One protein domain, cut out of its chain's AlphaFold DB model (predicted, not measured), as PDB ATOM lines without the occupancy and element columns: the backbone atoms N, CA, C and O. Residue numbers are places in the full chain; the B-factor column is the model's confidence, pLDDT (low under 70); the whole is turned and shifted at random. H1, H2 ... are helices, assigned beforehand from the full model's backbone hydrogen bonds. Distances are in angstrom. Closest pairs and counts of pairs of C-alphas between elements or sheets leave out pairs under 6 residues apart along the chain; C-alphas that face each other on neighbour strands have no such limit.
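Overview. This is residues 5 to 75 of the 118 residues of an uncharacterized protein of Thiothrix sp (UniProt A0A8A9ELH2). The longest helix, H2, stands in the middle of a rather loosely joined group of helices, with H1 and H5 to one side of it and the short helices H3 and H4 paired on the other. H1 folds back on the first part of H2 as a helical hairpin and also packs on H5, while H5 itself stays clear of H2; the stretch of residues 57 to 61 leads back from the H3 and H4 side to H5. The printed part has 71 residues with five named helices, in the order H1, H2, H3, H4, H5, and no named strand; the class is all helix. The whole is only just compact, close to loose, with a radius of gyration of the C-alphas of 13.0 A, and the C-alphas span 37 by 25 by 17 A.

Along the chain. H2 runs from Lys 16, C-alpha at (-20.311, 44.303, 14.642), to Tyr 31, 23.0 A from first to last C-alpha. H1, residues 5 to 10, begins with C-alpha 5 at (-24.342, 45.590, 24.646) and is 8.9 A long. H3, residues 38 to 43, is 8.8 A long, and H4, residues 49 to 56, is 10.5 A long. H5, residues 62 to 73, is 16.3 A long and ends with C-alpha 73 at (-22.612, 41.830, 38.395).

Arrangement. H2 touches H1 with residues 19 to 23 alone; the closest C-alphas, of Leu 8 and Arg 19, are 6.4 A apart. This hairpin has a steep tilt of 40 degrees, opposite ways. H5 touches H1 with residues 65 to 69 alone, the closest C-alphas being those of Ile 7 and Leu 68, 6.4 A apart. Their tilt of 68 degrees, opposite ways, is steep, only just short of about perpendicular. H2 and H3 are close but not clearly touching and about perpendicular at 79 degrees, with the C-alphas of Ala 28 and Leu 41 closest at 6.9 A. H2 and H4 are also close but not clearly touching, with the C-alphas of Gln 18 and Trp 55 closest at 7.7 A. H3 and H4 touch at a steep tilt of 54 degrees, opposite ways, the closest C-alphas being those of Phe 38 and Glu 49, 4.9 A apart. Among the pairs that are apart are H2 and H5, and H4 and H5. In H1, H2, H3, H4 and H5 every O i to N i+4 pair is within hydrogen-bond range.

Size, cuts and confidence. The two C-alphas farthest apart, of Lys 50 and His 75, are 39.0 A from each other. The printed part, residues 5 to 75, has no cut. The links H1 to H2, H3 to H4 and H4 to H5 are tight, H2 to H3 is short, and no link is long. The mean pLDDT of the printed part is 91.7, and no printed residue is under 70.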
ATOM      1  N   GLU A   5     -25.112  44.862  25.651       91.94
ATOM      2  CA  GLU A   5     -24.342  45.590  24.646       91.94
ATOM      3  C   GLU A   5     -22.944  45.969  25.137       91.94
ATOM      4  O   GLU A   5     -21.971  45.726  24.419       91.94
ATOM      5  N   THR A   6     -22.821  46.484  26.364       92.75
ATOM      6  CA  THR A   6     -21.518  46.800  26.959       92.75
ATOM      7  C   THR A   6     -20.641  45.553  27.048       92.75
ATOM      8  O   THR A   6     -19.488  45.596  26.623       92.75
ATOM      9  N   ILE A   7     -21.182  44.419  27.495       93.44
ATOM     10  CA  ILE A   7     -20.421  43.165  27.583       93.44
ATOM     11  C   ILE A   7     -19.959  42.686  26.200       93.44
ATOM     12  O   ILE A   7     -18.782  42.392  25.996       93.44
ATOM     13  N   LEU A   8     -20.859  42.666  25.213       93.62
ATOM     14  CA  LEU A   8     -20.507  42.288  23.841       93.62
ATOM     15  C   LEU A   8     -19.524  43.274  23.191       93.62
ATOM     16  O   LEU A   8     -18.824  42.905  22.246       93.62
ATOM     17  N   SER A   9     -19.467  44.523  23.663       92.25
ATOM     18  CA  SER A   9     -18.494  45.516  23.201       92.25
ATOM     19  C   SER A   9     -17.067  45.251  23.674       92.25
ATOM     20  O   SER A   9     -16.130  45.544  22.933       92.25
ATOM     21  N   GLN A  10     -16.910  44.623  24.843       93.25
ATOM     22  CA  GLN A  10     -15.619  44.260  25.433       93.25
ATOM     23  C   GLN A  10     -14.992  43.011  24.791       93.25
ATOM     24  O   GLN A  10     -13.802  42.750  24.960       93.25
ATOM     25  N   MET A  11     -15.770  42.228  24.040       94.19
ATOM     26  CA  MET A  11     -15.295  41.026  23.358       94.19
ATOM     27  C   MET A  11     -14.741  41.368  21.968       94.19
ATOM     28  O   MET A  11     -15.500  41.537  21.012       94.19
ATOM     29  N   SER A  12     -13.411  41.406  21.824       90.44
ATOM     30  CA  SER A  12     -12.730  41.670  20.541       90.44
ATOM     31  C   SER A  12     -13.046  40.639  19.450       90.44
ATOM     32  O   SER A  12     -13.009  40.955  18.263       90.44
ATOM     33  N   SER A  13     -13.413  39.417  19.842       90.25
ATOM     34  CA  SER A  13     -13.800  38.328  18.939       90.25
ATOM     35  C   SER A  13     -15.196  38.487  18.325       90.25
ATOM     36  O   SER A  13     -15.533  37.761  17.390       90.25
ATOM     37  N   VAL A  14     -16.018  39.419  18.820       93.25
ATOM     38  CA  VAL A  14     -17.400  39.612  18.361       93.25
ATOM     39  C   VAL A  14     -17.466  40.785  17.387       93.25
ATOM     40  O   VAL A  14     -17.485  41.956  17.772       93.25
ATOM     41  N   ALA A  15     -17.562  40.462  16.098       93.62
ATOM     42  CA  ALA A  15     -17.713  41.460  15.044       93.62
ATOM     43  C   ALA A  15     -19.049  42.220  15.149       93.62
ATOM     44  O   ALA A  15     -20.053  41.689  15.633       93.62
ATOM     45  N   LYS A  16     -19.104  43.448  14.608       93.06
ATOM     46  CA  LYS A  16     -20.311  44.303  14.642       93.06
ATOM     47  C   LYS A  16     -21.596  43.593  14.168       93.06
ATOM     48  O   LYS A  16     -22.602  43.698  14.870       93.06
ATOM     49  N   PRO A  17     -21.605  42.829  13.052       94.06
ATOM     50  CA  PRO A  17     -22.824  42.145  12.615       94.06
ATOM     51  C   PRO A  17     -23.260  41.034  13.581       94.06
ATOM     52  O   PRO A  17     -24.454  40.862  13.816       94.06
ATOM     53  N   GLN A  18     -22.300  40.323  14.185       94.94
ATOM     54  CA  GLN A  18     -22.582  39.295  15.190       94.94
ATOM     55  C   GLN A  18     -23.149  39.918  16.464       94.94
ATOM     56  O   GLN A  18     -24.112  39.401  17.015       94.94
ATOM     57  N   ARG A  19     -22.606  41.063  16.893       95.12
ATOM     58  CA  ARG A  19     -23.126  41.826  18.032       95.12
ATOM     59  C   ARG A  19     -24.582  42.230  17.822       95.12
ATOM     60  O   ARG A  19     -25.401  41.965  18.692       95.12
ATOM     61  N   LYS A  20     -24.912  42.807  16.661       95.06
ATOM     62  CA  LYS A  20     -26.295  43.186  16.325       95.06
ATOM     63  C   LYS A  20     -27.233  41.978  16.387       95.06
ATOM     64  O   LYS A  20     -28.276  42.055  17.025       95.06
ATOM     65  N   PHE A  21     -26.827  40.858  15.787       95.75
ATOM     66  CA  PHE A  21     -27.596  39.616  15.844       95.75
ATOM     67  C   PHE A  21     -27.818  39.132  17.286       95.75
ATOM     68  O   PHE A  21     -28.944  38.807  17.655       95.75
ATOM     69  N   LEU A  22     -26.761  39.104  18.105       95.31
ATOM     70  CA  LEU A  22     -26.832  38.658  19.496       95.31
ATOM     71  C   LEU A  22     -27.733  39.559  20.344       95.31
ATOM     72  O   LEU A  22     -28.491  39.042  21.155       95.31
ATOM     73  N   LEU A  23     -27.711  40.877  20.131       94.50
ATOM     74  CA  LEU A  23     -28.616  41.801  20.821       94.50
ATOM     75  C   LEU A  23     -30.081  41.506  20.493       94.50
ATOM     76  O   LEU A  23     -30.897  41.381  21.403       94.50
ATOM     77  N   THR A  24     -30.417  41.321  19.213       94.56
ATOM     78  CA  THR A  24     -31.773  40.918  18.811       94.56
ATOM     79  C   THR A  24     -32.156  39.567  19.412       94.56
ATOM     80  O   THR A  24     -33.266  39.419  19.919       94.56
ATOM     81  N   LEU A  25     -31.242  38.593  19.391       94.44
ATOM     82  CA  LEU A  25     -31.470  37.268  19.961       94.44
ATOM     83  C   LEU A  25     -31.748  37.343  21.465       94.44
ATOM     84  O   LEU A  25     -32.755  36.807  21.911       94.44
ATOM     85  N   PHE A  26     -30.884  37.993  22.244       92.38
ATOM     86  CA  PHE A  26     -31.041  38.064  23.696       92.38
ATOM     87  C   PHE A  26     -32.291  38.841  24.100       92.38
ATOM     88  O   PHE A  26     -33.012  38.383  24.980       92.38
ATOM     89  N   ASN A  27     -32.613  39.935  23.404       91.50
ATOM     90  CA  ASN A  27     -33.882  40.630  23.614       91.50
ATOM     91  C   ASN A  27     -35.068  39.688  23.365       91.50
ATOM     92  O   ASN A  27     -35.929  39.550  24.227       91.50
ATOM     93  N   ALA A  28     -35.089  38.970  22.239       91.75
ATOM     94  CA  ALA A  28     -36.161  38.020  21.950       91.75
ATOM     95  C   ALA A  28     -36.266  36.911  23.012       91.75
ATOM     96  O   ALA A  28     -37.365  36.570  23.435       91.75
ATOM     97  N   LEU A  29     -35.138  36.375  23.484       91.56
ATOM     98  CA  LEU A  29     -35.113  35.363  24.544       91.56
ATOM     99  C   LEU A  29     -35.675  35.881  25.875       91.56
ATOM    100  O   LEU A  29     -36.313  35.114  26.587       91.56
ATOM    101  N   MET A  30     -35.457  37.158  26.203       88.94
ATOM    102  CA  MET A  30     -35.979  37.769  27.429       88.94
ATOM    103  C   MET A  30     -37.491  38.022  27.369       88.94
ATOM    104  O   MET A  30     -38.156  37.936  28.397       88.94
ATOM    105  N   TYR A  31     -38.038  38.321  26.187       87.31
ATOM    106  CA  TYR A  31     -39.465  38.628  26.026       87.31
ATOM    107  C   TYR A  31     -40.344  37.412  25.718       87.31
ATOM    108  O   TYR A  31     -41.556  37.484  25.909       87.31
ATOM    109  N   LEU A  32     -39.783  36.307  25.216       86.44
ATOM    110  CA  LEU A  32     -40.569  35.151  24.782       86.44
ATOM    111  C   LEU A  32     -40.750  34.118  25.906       86.44
ATOM    112  O   LEU A  32     -39.810  33.389  26.212       86.44
ATOM    113  N   PRO A  33     -41.973  33.928  26.444       76.31
ATOM    114  CA  PRO A  33     -42.232  32.979  27.533       76.31
ATOM    115  C   PRO A  33     -42.346  31.516  27.060       76.31
ATOM    116  O   PRO A  33     -42.767  30.641  27.812       76.31
ATOM    117  N   SER A  34     -42.043  31.231  25.791       76.19
ATOM    118  CA  SER A  34     -42.348  29.949  25.145       76.19
ATOM    119  C   SER A  34     -41.094  29.202  24.703       76.19
ATOM    120  O   SER A  34     -39.989  29.742  24.706       76.19
ATOM    121  N   ARG A  35     -41.260  27.943  24.268       83.00
ATOM    122  CA  ARG A  35     -40.159  27.172  23.677       83.00
ATOM    123  C   ARG A  35     -39.561  27.926  22.493       83.00
ATOM    124  O   ARG A  35     -40.190  28.086  21.441       83.00
ATOM    125  N   VAL A  36     -38.308  28.317  22.665       88.69
ATOM    126  CA  VAL A  36     -37.545  29.034  21.657       88.69
ATOM    127  C   VAL A  36     -37.078  28.045  20.595       88.69
ATOM    128  O   VAL A  36     -36.275  27.149  20.843       88.69
ATOM    129  N   ASN A  37     -37.594  28.217  19.387       91.69
ATOM    130  CA  ASN A  37     -37.104  27.567  18.179       91.69
ATOM    131  C   ASN A  37     -36.918  28.641  17.099       91.69
ATOM    132  O   ASN A  37     -37.438  29.751  17.234       91.69
ATOM    133  N   PHE A  38     -36.177  28.334  16.031       93.88
ATOM    134  CA  PHE A  38     -35.872  29.327  14.992       93.88
ATOM    135  C   PHE A  38     -37.130  29.894  14.324       93.88
ATOM    136  O   PHE A  38     -37.150  31.076  13.993       93.88
ATOM    137  N   ARG A  39     -38.196  29.091  14.204       91.38
ATOM    138  CA  ARG A  39     -39.496  29.525  13.677       91.38
ATOM    139  C   ARG A  39     -40.160  30.571  14.559       91.38
ATOM    140  O   ARG A  39     -40.622  31.591  14.065       91.38
ATOM    141  N   ASN A  40     -40.200  30.330  15.865       91.12
ATOM    142  CA  ASN A  40     -40.754  31.266  16.834       91.12
ATOM    143  C   ASN A  40     -39.907  32.535  16.900       91.12
ATOM    144  O   ASN A  40     -40.464  33.623  16.829       91.12
ATOM    145  N   LEU A  41     -38.578  32.418  16.933       93.00
ATOM    146  CA  LEU A  41     -37.701  33.587  16.882       93.00
ATOM    147  C   LEU A  41     -37.944  34.430  15.627       93.00
ATOM    148  O   LEU A  41     -38.004  35.651  15.723       93.00
ATOM    149  N   GLY A  42     -38.159  33.797  14.473       92.31
ATOM    150  CA  GLY A  42     -38.455  34.531  13.246       92.31
ATOM    151  C   GLY A  42     -39.853  35.132  13.144       92.31
ATOM    152  O   GLY A  42     -40.088  35.944  12.260       92.31
ATOM    153  N   ARG A  43     -40.779  34.778  14.042       90.81
ATOM    154  CA  ARG A  43     -42.085  35.454  14.154       90.81
ATOM    155  C   ARG A  43     -42.006  36.749  14.953       90.81
ATOM    156  O   ARG A  43     -42.804  37.646  14.718       90.81
ATOM    157  N   TYR A  44     -41.083  36.817  15.908       90.19
ATOM    158  CA  TYR A  44     -40.991  37.907  16.885       90.19
ATOM    159  C   TYR A  44     -39.748  38.787  16.697       90.19
ATOM    160  O   TYR A  44     -39.438  39.611  17.551       90.19
ATOM    161  N   THR A  45     -39.013  38.603  15.600       92.69
ATOM    162  CA  THR A  45     -37.838  39.407  15.243       92.69
ATOM    163  C   THR A  45     -37.817  39.666  13.740       92.69
ATOM    164  O   THR A  45     -38.469  38.955  12.980       92.69
ATOM    165  N   ASP A  46     -36.993  40.615  13.295       93.00
ATOM    166  CA  ASP A  46     -36.802  40.925  11.867       93.00
ATOM    167  C   ASP A  46     -35.988  39.859  11.102       93.00
ATOM    168  O   ASP A  46     -35.673  40.015   9.918       93.00
ATOM    169  N   TYR A  47     -35.583  38.773  11.765       95.12
ATOM    170  CA  TYR A  47     -34.758  37.723  11.177       95.12
ATOM    171  C   TYR A  47     -35.572  36.476  10.872       95.12
ATOM    172  O   TYR A  47     -36.349  36.013  11.686       95.12
ATOM    173  N   ASN A  48     -35.329  35.847   9.725       94.50
ATOM    174  CA  ASN A  48     -35.954  34.564   9.410       94.50
ATOM    175  C   ASN A  48     -35.178  33.364   9.989       94.50
ATOM    176  O   ASN A  48     -34.026  33.470  10.424       94.50
ATOM    177  N   GLU A  49     -35.794  32.183   9.916       95.00
ATOM    178  CA  GLU A  49     -35.223  30.917  10.395       95.00
ATOM    179  C   GLU A  49     -33.835  30.610   9.813       95.00
ATOM    180  O   GLU A  49     -32.947  30.140  10.527       95.00
ATOM    181  N   LYS A  50     -33.620  30.900   8.522       95.81
ATOM    182  CA  LYS A  50     -32.338  30.645   7.843       95.81
ATOM    183  C   LYS A  50     -31.237  31.537   8.410       95.81
ATOM    184  O   LYS A  50     -30.108  31.078   8.574       95.81
ATOM    185  N   THR A  51     -31.557  32.790   8.727       96.12
ATOM    186  CA  THR A  51     -30.632  33.728   9.369       96.12
ATOM    187  C   THR A  51     -30.234  33.226  10.751       96.12
ATOM    188  O   THR A  51     -29.038  33.138  11.027       96.12
ATOM    189  N   PHE A  52     -31.198  32.806  11.579       95.69
ATOM    190  CA  PHE A  52     -30.896  32.192  12.876       95.69
ATOM    191  C   PHE A  52     -30.014  30.956  12.725       95.69
ATOM    192  O   PHE A  52     -28.956  30.895  13.342       95.69
ATOM    193  N   SER A  53     -30.377  30.020  11.844       94.25
ATOM    194  CA  SER A  53     -29.574  28.816  11.614       94.25
ATOM    195  C   SER A  53     -28.127  29.150  11.243       94.25
ATOM    196  O   SER A  53     -27.210  28.569  11.814       94.25
ATOM    197  N   ARG A  54     -27.901  30.099  10.325       95.62
ATOM    198  CA  ARG A  54     -26.552  30.500   9.891       95.62
ATOM    199  C   ARG A  54     -25.736  31.130  11.013       95.62
ATOM    200  O   ARG A  54     -24.538  30.881  11.095       95.62
ATOM    201  N   TRP A  55     -26.357  31.966  11.841       95.69
ATOM    202  CA  TRP A  55     -25.667  32.622  12.949       95.69
ATOM    203  C   TRP A  55     -25.365  31.665  14.102       95.69
ATOM    204  O   TRP A  55     -24.258  31.705  14.626       95.69
ATOM    205  N   PHE A  56     -26.290  30.764  14.443       92.81
ATOM    206  CA  PHE A  56     -26.073  29.733  15.464       92.81
ATOM    207  C   PHE A  56     -25.009  28.698  15.065       92.81
ATOM    208  O   PHE A  56     -24.429  28.061  15.938       92.81
ATOM    209  N   SER A  57     -24.720  28.530  13.769       92.00
ATOM    210  CA  SER A  57     -23.592  27.709  13.302       92.00
ATOM    211  C   SER A  57     -22.224  28.371  13.497       92.00
ATOM    212  O   SER A  57     -21.206  27.704  13.326       92.00
ATOM    213  N   ARG A  58     -22.167  29.670  13.817       92.56
ATOM    214  CA  ARG A  58     -20.901  30.372  14.050       92.56
ATOM    215  C   ARG A  58     -20.438  30.181  15.494       92.56
ATOM    216  O   ARG A  58     -21.273  30.153  16.398       92.56
ATOM    217  N   PRO A  59     -19.121  30.102  15.737       91.50
ATOM    218  CA  PRO A  59     -18.605  30.017  17.091       91.50
ATOM    219  C   PRO A  59     -18.902  31.303  17.870       91.50
ATOM    220  O   PRO A  59     -18.866  32.416  17.337       91.50
ATOM    221  N   PHE A  60     -19.160  31.134  19.161       92.06
ATOM    222  CA  PHE A  60     -19.287  32.219  20.122       92.06
ATOM    223  C   PHE A  60     -18.662  31.775  21.444       92.06
ATOM    224  O   PHE A  60     -18.921  30.669  21.920       92.06
ATOM    225  N   ASN A  61     -17.816  32.624  22.028       93.75
ATOM    226  CA  ASN A  61     -17.125  32.304  23.272       93.75
ATOM    227  C   ASN A  61     -18.036  32.588  24.477       93.75
ATOM    228  O   ASN A  61     -17.948  33.643  25.109       93.75
ATOM    229  N   PHE A  62     -18.918  31.630  24.776       90.81
ATOM    230  CA  PHE A  62     -19.843  31.701  25.911       90.81
ATOM    231  C   PHE A  62     -19.124  31.815  27.258       90.81
ATOM    232  O   PHE A  62     -19.626  32.495  28.147       90.81
ATOM    233  N   LEU A  63     -17.945  31.201  27.407       92.31
ATOM    234  CA  LEU A  63     -17.166  31.270  28.642       92.31
ATOM    235  C   LEU A  63     -16.752  32.715  28.941       92.31
ATOM    236  O   LEU A  63     -17.071  33.244  30.001       92.31
ATOM    237  N   THR A  64     -16.095  33.377  27.985       94.69
ATOM    238  CA  THR A  64     -15.688  34.780  28.138       94.69
ATOM    239  C   THR A  64     -16.892  35.692  28.340       94.69
ATOM    240  O   THR A  64     -16.843  36.567  29.199       94.69
ATOM    241  N   PHE A  65     -17.981  35.469  27.601       94.31
ATOM    242  CA  PHE A  65     -19.215  36.236  27.764       94.31
ATOM    243  C   PHE A  65     -19.777  36.138  29.192       94.31
ATOM    244  O   PHE A  65     -19.992  37.164  29.836       94.31
ATOM    245  N   ASN A  66     -19.941  34.921  29.720       92.31
ATOM    246  CA  ASN A  66     -20.463  34.697  31.069       92.31
ATOM    247  C   ASN A  66     -19.527  35.252  32.151       92.31
ATOM    248  O   ASN A  66     -19.997  35.870  33.101       92.31
ATOM    249  N   LEU A  67     -18.205  35.103  31.997       92.88
ATOM    250  CA  LEU A  67     -17.233  35.668  32.939       92.88
ATOM    251  C   LEU A  67     -17.281  37.199  32.980       92.88
ATOM    252  O   LEU A  67     -17.160  37.780  34.055       92.88
ATOM    253  N   LEU A  68     -17.461  37.863  31.834       93.38
ATOM    254  CA  LEU A  68     -17.612  39.320  31.788       93.38
ATOM    255  C   LEU A  68     -18.922  39.772  32.447       93.38
ATOM    256  O   LEU A  68     -18.905  40.750  33.192       93.38
ATOM    257  N   ILE A  69     -20.026  39.041  32.243       91.94
ATOM    258  CA  ILE A  69     -21.283  39.289  32.968       91.94
ATOM    259  C   ILE A  69     -21.065  39.141  34.473       91.94
ATOM    260  O   ILE A  69     -21.416  40.047  35.221       91.94
ATOM    261  N   LEU A  70     -20.454  38.040  34.918       90.38
ATOM    262  CA  LEU A  70     -20.193  37.791  36.336       90.38
ATOM    263  C   LEU A  70     -19.327  38.891  36.944       90.38
ATOM    264  O   LEU A  70     -19.705  39.445  37.968       90.38
ATOM    265  N   LYS A  71     -18.226  39.280  36.291       89.50
ATOM    266  CA  LYS A  71     -17.404  40.421  36.725       89.50
ATOM    267  C   LYS A  71     -18.219  41.705  36.821       89.50
ATOM    268  O   LYS A  71     -18.000  42.480  37.740       89.50
ATOM    269  N   GLY A  72     -19.136  41.904  35.878       87.44
ATOM    270  CA  GLY A  72     -20.027  43.050  35.788       87.44
ATOM    271  C   GLY A  72     -21.154  43.094  36.838       87.44
ATOM    272  O   GLY A  72     -21.704  44.151  37.137       87.44
ATOM    273  N   VAL A  73     -21.555  41.942  37.376       87.50
ATOM    274  CA  VAL A  73     -22.612  41.830  38.395       87.50
ATOM    275  C   VAL A  73     -22.009  41.754  39.796       87.50
ATOM    276  O   VAL A  73     -22.521  42.370  40.725       87.50
ATOM    277  N   LEU A  74     -20.893  41.042  39.942       86.25
ATOM    278  CA  LEU A  74     -20.194  40.790  41.200       86.25
ATOM    279  C   LEU A  74     -19.166  41.887  41.525       86.25
ATOM    280  O   LEU A  74     -18.048  41.603  41.956       86.25
ATOM    281  N   HIS A  75     -19.529  43.153  41.325       77.75
ATOM    282  CA  HIS A  75     -18.693  44.277  41.742       77.75
ATOM    283  C   HIS A  75     -18.738  44.465  43.272       77.75
ATOM    284  O   HIS A  75     -19.799  44.333  43.883       77.75
TER     285      HIS A  75